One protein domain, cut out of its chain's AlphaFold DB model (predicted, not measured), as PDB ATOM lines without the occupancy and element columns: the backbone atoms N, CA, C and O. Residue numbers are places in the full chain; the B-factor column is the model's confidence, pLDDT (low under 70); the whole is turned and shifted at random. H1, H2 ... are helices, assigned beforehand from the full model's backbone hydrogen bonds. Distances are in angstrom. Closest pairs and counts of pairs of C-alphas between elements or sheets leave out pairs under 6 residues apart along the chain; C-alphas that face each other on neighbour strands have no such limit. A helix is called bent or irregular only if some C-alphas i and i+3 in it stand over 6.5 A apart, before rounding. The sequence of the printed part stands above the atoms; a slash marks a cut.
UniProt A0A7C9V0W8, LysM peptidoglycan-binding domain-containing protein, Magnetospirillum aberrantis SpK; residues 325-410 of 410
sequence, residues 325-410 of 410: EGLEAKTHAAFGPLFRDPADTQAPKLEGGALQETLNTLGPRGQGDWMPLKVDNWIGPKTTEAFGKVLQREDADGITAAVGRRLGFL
ATOM      1  N   GLU A 325     306.479 188.819 156.884       96.00
ATOM      2  CA  GLU A 325     306.485 188.247 158.230       96.00
ATOM      3  C   GLU A 325     306.629 186.719 158.197       96.00
ATOM      4  O   GLU A 325     306.107 186.028 157.325       96.00
ATOM      5  N   GLY A 326     307.380 186.179 159.158       95.56
ATOM      6  CA  GLY A 326     307.682 184.748 159.216       95.56
ATOM      7  C   GLY A 326     308.872 184.298 158.360       95.56
ATOM      8  O   GLY A 326     309.197 183.112 158.396       95.56
ATOM      9  N   LEU A 327     309.568 185.212 157.664       98.00
ATOM     10  CA  LEU A 327     310.755 184.899 156.852       98.00
ATOM     11  C   LEU A 327     311.790 184.049 157.600       98.00
ATOM     12  O   LEU A 327     312.278 183.072 157.037       98.00
ATOM     13  N   GLU A 328     312.115 184.387 158.851       96.56
ATOM     14  CA  GLU A 328     313.064 183.611 159.663       96.56
ATOM     15  C   GLU A 328     312.602 182.158 159.804       96.56
ATOM     16  O   GLU A 328     313.303 181.231 159.394       96.56
ATOM     17  N   ALA A 329     311.394 181.965 160.339       95.06
ATOM     18  CA  ALA A 329     310.838 180.646 160.598       95.06
ATOM     19  C   ALA A 329     310.727 179.820 159.311       95.06
ATOM     20  O   ALA A 329     311.119 178.655 159.297       95.06
ATOM     21  N   LYS A 330     310.252 180.417 158.211       96.00
ATOM     22  CA  LYS A 330     310.099 179.718 156.929       96.00
ATOM     23  C   LYS A 330     311.439 179.391 156.269       96.00
ATOM     24  O   LYS A 330     311.588 178.297 155.732       96.00
ATOM     25  N   THR A 331     312.435 180.270 156.369       97.19
ATOM     26  CA  THR A 331     313.792 179.998 155.857       97.19
ATOM     27  C   THR A 331     314.449 178.854 156.630       97.19
ATOM     28  O   THR A 331     314.975 177.924 156.020       97.19
ATOM     29  N   HIS A 332     314.369 178.868 157.964       94.50
ATOM     30  CA  HIS A 332     314.913 177.790 158.794       94.50
ATOM     31  C   HIS A 332     314.165 176.471 158.601       94.50
ATOM     32  O   HIS A 332     314.805 175.430 158.498       94.50
ATOM     33  N   ALA A 333     312.836 176.501 158.501       93.62
ATOM     34  CA  ALA A 333     312.045 175.301 158.253       93.62
ATOM     35  C   ALA A 333     312.348 174.677 156.882       93.62
ATOM     36  O   ALA A 333     312.313 173.454 156.758       93.62
ATOM     37  N   ALA A 334     312.633 175.495 155.864       96.25
ATOM     38  CA  ALA A 334     312.969 175.017 154.528       96.25
ATOM     39  C   ALA A 334     314.391 174.442 154.455       96.25
ATOM     40  O   ALA A 334     314.564 173.327 153.974       96.25
ATOM     41  N   PHE A 335     315.398 175.185 154.925       96.81
ATOM     42  CA  PHE A 335     316.806 174.855 154.672       96.81
ATOM     43  C   PHE A 335     317.549 174.252 155.862       96.81
ATOM     44  O   PHE A 335     318.506 173.512 155.659       96.81
ATOM     45  N   GLY A 336     317.127 174.543 157.094       93.69
ATOM     46  CA  GLY A 336     317.810 174.098 158.312       93.69
ATOM     47  C   GLY A 336     318.098 172.590 158.342       93.69
ATOM     48  O   GLY A 336     319.258 172.229 158.553       93.69
ATOM     49  N   PRO A 337     317.115 171.714 158.042       92.62
ATOM     50  CA  PRO A 337     317.320 170.264 158.039       92.62
ATOM     51  C   PRO A 337     318.388 169.748 157.061       92.62
ATOM     52  O   PRO A 337     318.814 168.604 157.186       92.62
ATOM     53  N   LEU A 338     318.818 170.553 156.080       94.12
ATOM     54  CA  LEU A 338     319.871 170.174 155.129       94.12
ATOM     55  C   LEU A 338     321.283 170.384 155.687       94.12
ATOM     56  O   LEU A 338     322.233 169.788 155.186       94.12
ATOM     57  N   PHE A 339     321.436 171.249 156.690       92.75
ATOM     58  CA  PHE A 339     322.749 171.686 157.173       92.75
ATOM     59  C   PHE A 339     323.052 171.247 158.598       92.75
ATOM     60  O   PHE A 339     324.215 171.246 158.998       92.75
ATOM     61  N   ARG A 340     322.021 170.920 159.379       92.00
ATOM     62  CA  ARG A 340     322.164 170.657 160.811       92.00
ATOM     63  C   ARG A 340     321.046 169.783 161.355       92.00
ATOM     64  O   ARG A 340     319.931 169.788 160.837       92.00
ATOM     65  N   ASP A 341     321.362 169.079 162.440       86.50
ATOM     66  CA  ASP A 341     320.369 168.397 163.265       86.50
ATOM     67  C   ASP A 341     319.429 169.452 163.887       86.50
ATOM     68  O   ASP A 341     319.920 170.418 164.481       86.50
ATOM     69  N   PRO A 342     318.095 169.308 163.775       77.12
ATOM     70  CA  PRO A 342     317.142 170.200 164.433       77.12
ATOM     71  C   PRO A 342     317.350 170.347 165.950       77.12
ATOM     72  O   PRO A 342     316.983 171.380 166.513       77.12
ATOM     73  N   ALA A 343     317.931 169.343 166.615       83.56
ATOM     74  CA  ALA A 343     318.262 169.385 168.037       83.56
ATOM     75  C   ALA A 343     319.526 170.212 168.344       83.56
ATOM     76  O   ALA A 343     319.700 170.676 169.476       83.56
ATOM     77  N   ASP A 344     320.396 170.440 167.354       87.81
ATOM     78  CA  ASP A 344     321.606 171.243 167.517       87.81
ATOM     79  C   ASP A 344     321.307 172.738 167.334       87.81
ATOM     80  O   ASP A 344     321.410 173.340 166.260       87.81
ATOM     81  N   THR A 345     320.935 173.359 168.450       82.81
ATOM     82  CA  THR A 345     320.664 174.800 168.524       82.81
ATOM     83  C   THR A 345     321.918 175.676 168.453       82.81
ATOM     84  O   THR A 345     321.784 176.888 168.272       82.81
ATOM     85  N   GLN A 346     323.119 175.099 168.579       86.81
ATOM     86  CA  GLN A 346     324.386 175.835 168.529       86.81
ATOM     87  C   GLN A 346     324.990 175.864 167.121       86.81
ATOM     88  O   GLN A 346     325.791 176.755 166.824       86.81
ATOM     89  N   ALA A 347     324.593 174.933 166.250       87.38
ATOM     90  CA  ALA A 347     325.034 174.896 164.864       87.38
ATOM     91  C   ALA A 347     324.734 176.220 164.119       87.38
ATOM     92  O   ALA A 347     323.619 176.755 164.212       87.38
ATOM     93  N   PRO A 348     325.697 176.755 163.337       87.44
ATOM     94  CA  PRO A 348     325.497 177.969 162.554       87.44
ATOM     95  C   PRO A 348     324.319 177.855 161.580       87.44
ATOM     96  O   PRO A 348     324.202 176.884 160.833       87.44
ATOM     97  N   LYS A 349     323.479 178.895 161.528       91.81
ATOM     98  CA  LYS A 349     322.346 178.991 160.596       91.81
ATOM     99  C   LYS A 349     322.796 179.503 159.218       91.81
ATOM    100  O   LYS A 349     322.493 180.639 158.848       91.81
ATOM    101  N   LEU A 350     323.582 178.709 158.489       92.94
ATOM    102  CA  LEU A 350     324.200 179.102 157.208       92.94
ATOM    103  C   LEU A 350     323.186 179.622 156.175       92.94
ATOM    104  O   LEU A 350     323.494 180.522 155.393       92.94
ATOM    105  N   GLU A 351     321.953 179.119 156.223       95.50
ATOM    106  CA  GLU A 351     320.831 179.588 155.413       95.50
ATOM    107  C   GLU A 351     320.533 181.085 155.607       95.50
ATOM    108  O   GLU A 351     320.194 181.785 154.651       95.50
ATOM    109  N   GLY A 352     320.716 181.600 156.827       96.44
ATOM    110  CA  GLY A 352     320.528 183.012 157.143       96.44
ATOM    111  C   GLY A 352     321.580 183.892 156.477       96.44
ATOM    112  O   GLY A 352     321.234 184.916 155.890       96.44
ATOM    113  N   GLY A 353     322.845 183.467 156.503       97.06
ATOM    114  CA  GLY A 353     323.939 184.186 155.847       97.06
ATOM    115  C   GLY A 353     323.758 184.218 154.335       97.06
ATOM    116  O   GLY A 353     323.782 185.291 153.731       97.06
ATOM    117  N   ALA A 354     323.454 183.063 153.737       97.50
ATOM    118  CA  ALA A 354     323.198 182.959 152.304       97.50
ATOM    119  C   ALA A 354     322.035 183.859 151.853       97.50
ATOM    120  O   ALA A 354     322.125 184.517 150.810       97.50
ATOM    121  N   LEU A 355     320.962 183.945 152.647       98.25
ATOM    122  CA  LEU A 355     319.853 184.858 152.387       98.25
ATOM    123  C   LEU A 355     320.288 186.326 152.495       98.25
ATOM    124  O   LEU A 355     320.047 187.095 151.566       98.25
ATOM    125  N   GLN A 356     320.965 186.720 153.579       98.06
ATOM    126  CA  GLN A 356     321.447 188.095 153.775       98.06
ATOM    127  C   GLN A 356     322.352 188.550 152.624       98.06
ATOM    128  O   GLN A 356     322.209 189.656 152.099       98.06
ATOM    129  N   GLU A 357     323.266 187.692 152.182       97.56
ATOM    130  CA  GLU A 357     324.162 187.998 151.074       97.56
ATOM    131  C   GLU A 357     323.445 188.042 149.719       97.56
ATOM    132  O   GLU A 357     323.786 188.861 148.860       97.56
ATOM    133  N   THR A 358     322.430 187.195 149.526       97.75
ATOM    134  CA  THR A 358     321.554 187.261 148.348       97.75
ATOM    135  C   THR A 358     320.826 188.602 148.305       97.75
ATOM    136  O   THR A 358     320.870 189.296 147.291       97.75
ATOM    137  N   LEU A 359     320.245 189.029 149.427       97.06
ATOM    138  CA  LEU A 359     319.563 190.317 149.543       97.06
ATOM    139  C   LEU A 359     320.507 191.498 149.310       97.06
ATOM    140  O   LEU A 359     320.151 192.433 148.602       97.06
ATOM    141  N   ASN A 360     321.741 191.434 149.810       95.62
ATOM    142  CA  ASN A 360     322.770 192.438 149.519       95.62
ATOM    143  C   ASN A 360     323.177 192.496 148.041       95.62
ATOM    144  O   ASN A 360     323.662 193.529 147.569       95.62
ATOM    145  N   THR A 361     323.022 191.387 147.320       95.19
ATOM    146  CA  THR A 361     323.322 191.303 145.888       95.19
ATOM    147  C   THR A 361     322.185 191.891 145.055       95.19
ATOM    148  O   THR A 361     322.455 192.654 144.133       95.19
ATOM    149  N   LEU A 362     320.934 191.569 145.399       94.44
ATOM    150  CA  LEU A 362     319.737 191.998 144.665       94.44
ATOM    151  C   LEU A 362     319.232 193.394 145.072       94.44
ATOM    152  O   LEU A 362     318.469 194.029 144.346       94.44
ATOM    153  N   GLY A 363     319.648 193.886 146.237       90.19
ATOM    154  CA  GLY A 363     319.212 195.167 146.773       90.19
ATOM    155  C   GLY A 363     319.580 196.380 145.899       90.19
ATOM    156  O   GLY A 363     320.664 196.406 145.307       90.19
ATOM    157  N   PRO A 364     318.729 197.428 145.840       79.19
ATOM    158  CA  PRO A 364     319.008 198.678 145.130       79.19
ATOM    159  C   PRO A 364     320.273 199.372 145.655       79.19
ATOM    160  O   PRO A 364     320.246 200.099 146.645       79.19
ATOM    161  N   ARG A 365     321.403 199.204 144.962       71.56
ATOM    162  CA  ARG A 365     322.624 199.956 145.281       71.56
ATOM    163  C   ARG A 365     322.452 201.426 144.894       71.56
ATOM    164  O   ARG A 365     322.198 201.735 143.733       71.56
ATOM    165  N   GLY A 366     322.628 202.328 145.861       66.88
ATOM    166  CA  GLY A 366     322.682 203.775 145.622       66.88
ATOM    167  C   GLY A 366     321.344 204.446 145.282       66.88
ATOM    168  O   GLY A 366     321.356 205.573 144.797       66.88
ATOM    169  N   GLN A 367     320.203 203.786 145.521       64.38
ATOM    170  CA  GLN A 367     318.863 204.364 145.347       64.38
ATOM    171  C   GLN A 367     318.030 204.189 146.626       64.38
ATOM    172  O   GLN A 367     317.821 203.064 147.076       64.38
ATOM    173  N   GLY A 368     317.519 205.298 147.174       69.88
ATOM    174  CA  GLY A 368     316.637 205.313 148.351       69.88
ATOM    175  C   GLY A 368     317.316 204.926 149.674       69.88
ATOM    176  O   GLY A 368     318.541 204.931 149.782       69.88
ATOM    177  N   ASP A 369     316.505 204.560 150.672       77.62
ATOM    178  CA  ASP A 369     316.926 204.197 152.040       77.62
ATOM    179  C   ASP A 369     317.432 202.741 152.154       77.62
ATOM    180  O   ASP A 369     317.089 202.004 153.087       77.62
ATOM    181  N   TRP A 370     318.196 202.262 151.169       86.06
ATOM    182  CA  TRP A 370     318.764 200.913 151.209       86.06
ATOM    183  C   TRP A 370     320.068 200.878 152.010       86.06
ATOM    184  O   TRP A 370     321.066 201.492 151.632       86.06
ATOM    185  N   MET A 371     320.082 200.086 153.082       85.06
ATOM    186  CA  MET A 371     321.284 199.774 153.854       85.06
ATOM    187  C   MET A 371     321.656 198.300 153.665       85.06
ATOM    188  O   MET A 371     320.836 197.437 153.988       85.06
ATOM    189  N   PRO A 372     322.879 197.989 153.189       89.94
ATOM    190  CA  PRO A 372     323.366 196.617 153.146       89.94
ATOM    191  C   PRO A 372     323.294 195.947 154.522       89.94
ATOM    192  O   PRO A 372     323.659 196.533 155.545       89.94
ATOM    193  N   LEU A 373     322.838 194.700 154.535       95.12
ATOM    194  CA  LEU A 373     322.775 193.854 155.714       95.12
ATOM    195  C   LEU A 373     324.184 193.437 156.137       95.12
ATOM    196  O   LEU A 373     325.024 193.083 155.305       95.12
ATOM    197  N   LYS A 374     324.422 193.406 157.449       96.00
ATOM    198  CA  LYS A 374     325.543 192.648 158.005       96.00
ATOM    199  C   LYS A 374     325.248 191.161 157.811       96.00
ATOM    200  O   LYS A 374     324.134 190.730 158.074       96.00
ATOM    201  N   VAL A 375     326.244 190.402 157.365       96.94
ATOM    202  CA  VAL A 375     326.140 188.946 157.230       96.94
ATOM    203  C   VAL A 375     326.558 188.329 158.559       96.94
ATOM    204  O   VAL A 375     327.738 188.322 158.904       96.94
ATOM    205  N   ASP A 376     325.579 187.898 159.341       95.50
ATOM    206  CA  ASP A 376     325.769 187.354 160.690       95.50
ATOM    207  C   ASP A 376     324.924 186.100 160.953       95.50
ATOM    208  O   ASP A 376     324.828 185.647 162.092       95.50
ATOM    209  N   ASN A 377     324.351 185.517 159.893       95.44
ATOM    210  CA  ASN A 377     323.481 184.339 159.925       95.44
ATOM    211  C   ASN A 377     322.154 184.548 160.675       95.44
ATOM    212  O   ASN A 377     321.385 183.598 160.837       95.44
ATOM    213  N   TRP A 378     321.853 185.776 161.105       95.06
ATOM    214  CA  TRP A 378     320.640 186.093 161.848       95.06
ATOM    215  C   TRP A 378     319.575 186.743 160.957       95.06
ATOM    216  O   TRP A 378     319.727 187.856 160.445       95.06
ATOM    217  N   ILE A 379     318.432 186.074 160.800       96.44
ATOM    218  CA  ILE A 379     317.289 186.624 160.063       96.44
ATOM    219  C   ILE A 379     316.425 187.427 161.039       96.44
ATOM    220  O   ILE A 379     315.487 186.916 161.630       96.44
ATOM    221  N   GLY A 380     316.772 188.702 161.224       95.94
ATOM    222  CA  GLY A 380     316.008 189.631 162.059       95.94
ATOM    223  C   GLY A 380     315.114 190.592 161.262       95.94
ATOM    224  O   GLY A 380     315.069 190.526 160.031       95.94
ATOM    225  N   PRO A 381     314.484 191.575 161.938       96.44
ATOM    226  CA  PRO A 381     313.588 192.550 161.307       96.44
ATOM    227  C   PRO A 381     314.198 193.287 160.107       96.44
ATOM    228  O   PRO A 381     313.520 193.487 159.106       96.44
ATOM    229  N   LYS A 382     315.496 193.624 160.161       95.69
ATOM    230  CA  LYS A 382     316.206 194.268 159.039       95.69
ATOM    231  C   LYS A 382     316.310 193.362 157.813       95.69
ATOM    232  O   LYS A 382     316.143 193.833 156.695       95.69
ATOM    233  N   THR A 383     316.575 192.070 158.018       97.31
ATOM    234  CA  THR A 383     316.624 191.077 156.934       97.31
ATOM    235  C   THR A 383     315.236 190.902 156.318       97.31
ATOM    236  O   THR A 383     315.114 190.883 155.097       97.31
ATOM    237  N   THR A 384     314.188 190.862 157.145       97.50
ATOM    238  CA  THR A 384     312.788 190.792 156.693       97.50
ATOM    239  C   THR A 384     312.370 192.022 155.888       97.50
ATOM    240  O   THR A 384     311.795 191.887 154.810       97.50
ATOM    241  N   GLU A 385     312.706 193.225 156.358       95.50
ATOM    242  CA  GLU A 385     312.440 194.473 155.636       95.50
ATOM    243  C   GLU A 385     313.184 194.513 154.292       95.50
ATOM    244  O   GLU A 385     312.602 194.847 153.259       95.50
ATOM    245  N   ALA A 386     314.461 194.121 154.285       95.69
ATOM    246  CA  ALA A 386     315.268 194.037 153.072       95.69
ATOM    247  C   ALA A 386     314.689 193.031 152.066       95.69
ATOM    248  O   ALA A 386     314.626 193.332 150.875       95.69
ATOM    249  N   PHE A 387     314.216 191.873 152.532       97.19
ATOM    250  CA  PHE A 387     313.535 190.884 151.697       97.19
ATOM    251  C   PHE A 387     312.264 191.457 151.063       97.19
ATOM    252  O   PHE A 387     312.103 191.376 149.847       97.19
ATOM    253  N   GLY A 388     311.414 192.127 151.849       95.56
ATOM    254  CA  GLY A 388     310.220 192.806 151.337       95.56
ATOM    255  C   GLY A 388     310.538 193.882 150.292       95.56
ATOM    256  O   GLY A 388     309.866 193.966 149.269       95.56
ATOM    257  N   LYS A 389     311.604 194.670 150.498       93.56
ATOM    258  CA  LYS A 389     312.087 195.663 149.520       93.56
ATOM    259  C   LYS A 389     312.587 195.014 148.224       93.56
ATOM    260  O   LYS A 389     312.318 195.538 147.145       93.56
ATOM    261  N   VAL A 390     313.300 193.889 148.305       95.06
ATOM    262  CA  VAL A 390     313.772 193.155 147.117       95.06
ATOM    263  C   VAL A 390     312.599 192.555 146.334       95.06
ATOM    264  O   VAL A 390     312.584 192.683 145.113       95.06
ATOM    265  N   LEU A 391     311.575 192.018 147.011       94.25
ATOM    266  CA  LEU A 391     310.360 191.475 146.375       94.25
ATOM    267  C   LEU A 391     309.562 192.494 145.541       94.25
ATOM    268  O   LEU A 391     308.735 192.108 144.720       94.25
ATOM    269  N   GLN A 392     309.783 193.797 145.735       91.00
ATOM    270  CA  GLN A 392     309.158 194.842 144.912       91.00
ATOM    271  C   GLN A 392     309.821 195.002 143.535       91.00
ATOM    272  O   GLN A 392     309.301 195.731 142.690       91.00
ATOM    273  N   ARG A 393     310.992 194.390 143.317       89.69
ATOM    274  CA  ARG A 393     311.829 194.596 142.120       89.69
ATOM    275  C   ARG A 393     312.224 193.289 141.447       89.69
ATOM    276  O   ARG A 393     312.320 193.256 140.227       89.69
ATOM    277  N   GLU A 394     312.442 192.253 142.245       93.94
ATOM    278  CA  GLU A 394     312.742 190.897 141.801       93.94
ATOM    279  C   GLU A 394     311.569 189.989 142.149       93.94
ATOM    280  O   GLU A 394     310.975 190.110 143.223       93.94
ATOM    281  N   ASP A 395     311.239 189.067 141.250       95.31
ATOM    282  CA  ASP A 395     310.219 188.071 141.539       95.31
ATOM    283  C   ASP A 395     310.744 186.980 142.489       95.31
ATOM    284  O   ASP A 395     311.946 186.751 142.668       95.31
ATOM    285  N   ALA A 396     309.807 186.288 143.134       96.31
ATOM    286  CA  ALA A 396     310.099 185.201 144.056       96.31
ATOM    287  C   ALA A 396     310.979 184.110 143.423       96.31
ATOM    288  O   ALA A 396     311.812 183.518 144.113       96.31
ATOM    289  N   ASP A 397     310.822 183.853 142.122       95.25
ATOM    290  CA  ASP A 397     311.588 182.848 141.385       95.25
ATOM    291  C   ASP A 397     313.056 183.275 141.238       95.25
ATOM    292  O   ASP A 397     313.955 182.494 141.564       95.25
ATOM    293  N   GLY A 398     313.313 184.532 140.867       95.50
ATOM    294  CA  GLY A 398     314.644 185.125 140.787       95.50
ATOM    295  C   GLY A 398     315.370 185.134 142.131       95.50
ATOM    296  O   GLY A 398     316.530 184.712 142.210       95.50
ATOM    297  N   ILE A 399     314.677 185.521 143.207       96.75
ATOM    298  CA  ILE A 399     315.239 185.500 144.567       96.75
ATOM    299  C   ILE A 399     315.552 184.064 144.998       96.75
ATOM    300  O   ILE A 399     316.657 183.792 145.468       96.75
ATOM    301  N   THR A 400     314.620 183.127 144.801       97.75
ATOM    302  CA  THR A 400     314.822 181.711 145.162       97.75
ATOM    303  C   THR A 400     316.004 181.121 144.399       97.75
ATOM    304  O   THR A 400     316.857 180.463 144.994       97.75
ATOM    305  N   ALA A 401     316.107 181.382 143.095       96.12
ATOM    306  CA  ALA A 401     317.218 180.904 142.283       96.12
ATOM    307  C   ALA A 401     318.561 181.504 142.732       96.12
ATOM    308  O   ALA A 401     319.582 180.815 142.716       96.12
ATOM    309  N   ALA A 402     318.577 182.773 143.155       96.81
ATOM    310  CA  ALA A 402     319.771 183.412 143.699       96.81
ATOM    311  C   ALA A 402     320.202 182.797 145.041       96.81
ATOM    312  O   ALA A 402     321.385 182.491 145.200       96.81
ATOM    313  N   VAL A 403     319.253 182.523 145.947       97.69
ATOM    314  CA  VAL A 403     319.517 181.788 147.196       97.69
ATOM    315  C   VAL A 403     320.049 180.385 146.885       97.69
ATOM    316  O   VAL A 403     321.085 179.995 147.416       97.69
ATOM    317  N   GLY A 404     319.408 179.652 145.970       96.56
ATOM    318  CA  GLY A 404     319.823 178.304 145.575       96.56
ATOM    319  C   GLY A 404     321.238 178.241 145.004       96.56
ATOM    320  O   GLY A 404     322.020 177.387 145.415       96.56
ATOM    321  N   ARG A 405     321.620 179.180 144.127       95.75
ATOM    322  CA  ARG A 405     323.009 179.285 143.635       95.75
ATOM    323  C   ARG A 405     323.994 179.569 144.764       95.75
ATOM    324  O   ARG A 405     325.089 179.018 144.775       95.75
ATOM    325  N   ARG A 406     323.612 180.416 145.722       96.38
ATOM    326  CA  ARG A 406     324.475 180.785 146.848       96.38
ATOM    327  C   ARG A 406     324.675 179.642 147.843       96.38
ATOM    328  O   ARG A 406     325.753 179.528 148.410       96.38
ATOM    329  N   LEU A 407     323.674 178.777 147.989       94.88
ATOM    330  CA  LEU A 407     323.753 177.531 148.758       94.88
ATOM    331  C   LEU A 407     324.419 176.374 147.987       94.88
ATOM    332  O   LEU A 407     324.669 175.325 148.568       94.88
ATOM    333  N   GLY A 408     324.722 176.546 146.694       93.75
ATOM    334  CA  GLY A 408     325.327 175.505 145.854       93.75
ATOM    335  C   GLY A 408     324.349 174.423 145.375       93.75
ATOM    336  O   GLY A 408     324.771 173.328 144.995       93.75
ATOM    337  N   PHE A 409     323.048 174.710 145.399       93.75
ATOM    338  CA  PHE A 409     321.996 173.765 145.015       93.75
ATOM    339  C   PHE A 409     321.733 173.753 143.503       93.75
ATOM    340  O   PHE A 409     321.421 172.704 142.937       93.75
ATOM    341  N   LEU A 410     321.875 174.912 142.843       87.56
ATOM    342  CA  LEU A 410     321.584 175.112 141.416       87.56
ATOM    343  C   LEU A 410     322.850 175.298 140.582       87.56
ATOM    344  O   LEU A 410     323.722 176.090 140.999       87.56
TER     345      LEU A 410
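AT A GLANCE: This is residues 325 to 410 of the 410 residues of the protein "LysM peptidoglycan-binding domain-containing protein" of Magnetospirillum aberrantis SpK (UniProt A0A7C9V0W8). Helix H2 forms the middle, with H1, H3 and H4 each packed on it at a steep angle, H1 where H2 begins. The H2 to H3 loop runs past the end of H2 and folds back. The printed part has 86 residues with four named helices, H1 to H4 in order, all helix in class. It is compact, radius of gyration of the C-alphas 12.7 A, with spans of 41, 26 and 20 A.

IN THESE COORDINATES: H1, residues 327 to 339, begins at C-alpha 327 (310.755, 184.899, 156.852), measures 17.8 A and is irregular, C-alphas 334 and 337 being 7.3 A apart. H2, residues 350 to 362, measures 18.5 A. H3, residues 381 to 391, and H4, residues 396 to 406, each measure 15.3 A; C-alpha 406 is at (324.475, 180.785, 146.848).

HOW THE PARTS SIT: The hub H2 touches H1 with residues 350 to 352 alone, C-alphas of Glu 351 and Phe 335 closest at 6.3 A, a steep tilt of 56 degrees, opposite ways. H2 touches H3, C-alphas of Leu 359 and Phe 387 closest at 6.4 A. H2 touches H4, C-alphas of Thr 358 and Val 403 closest at 6.0 A. H1 and H4 are apart. Every O i to N i+4 pair is within hydrogen-bond range in H2, H3 and H4; in H1, 6 of 9.

THE WHOLE: The C-alphas farthest apart, Ala 343 and Gln 367, are 41.7 A apart. The printed part has no cut; the H2 to H3 link is long. Residues 366 to 368 are under pLDDT 70.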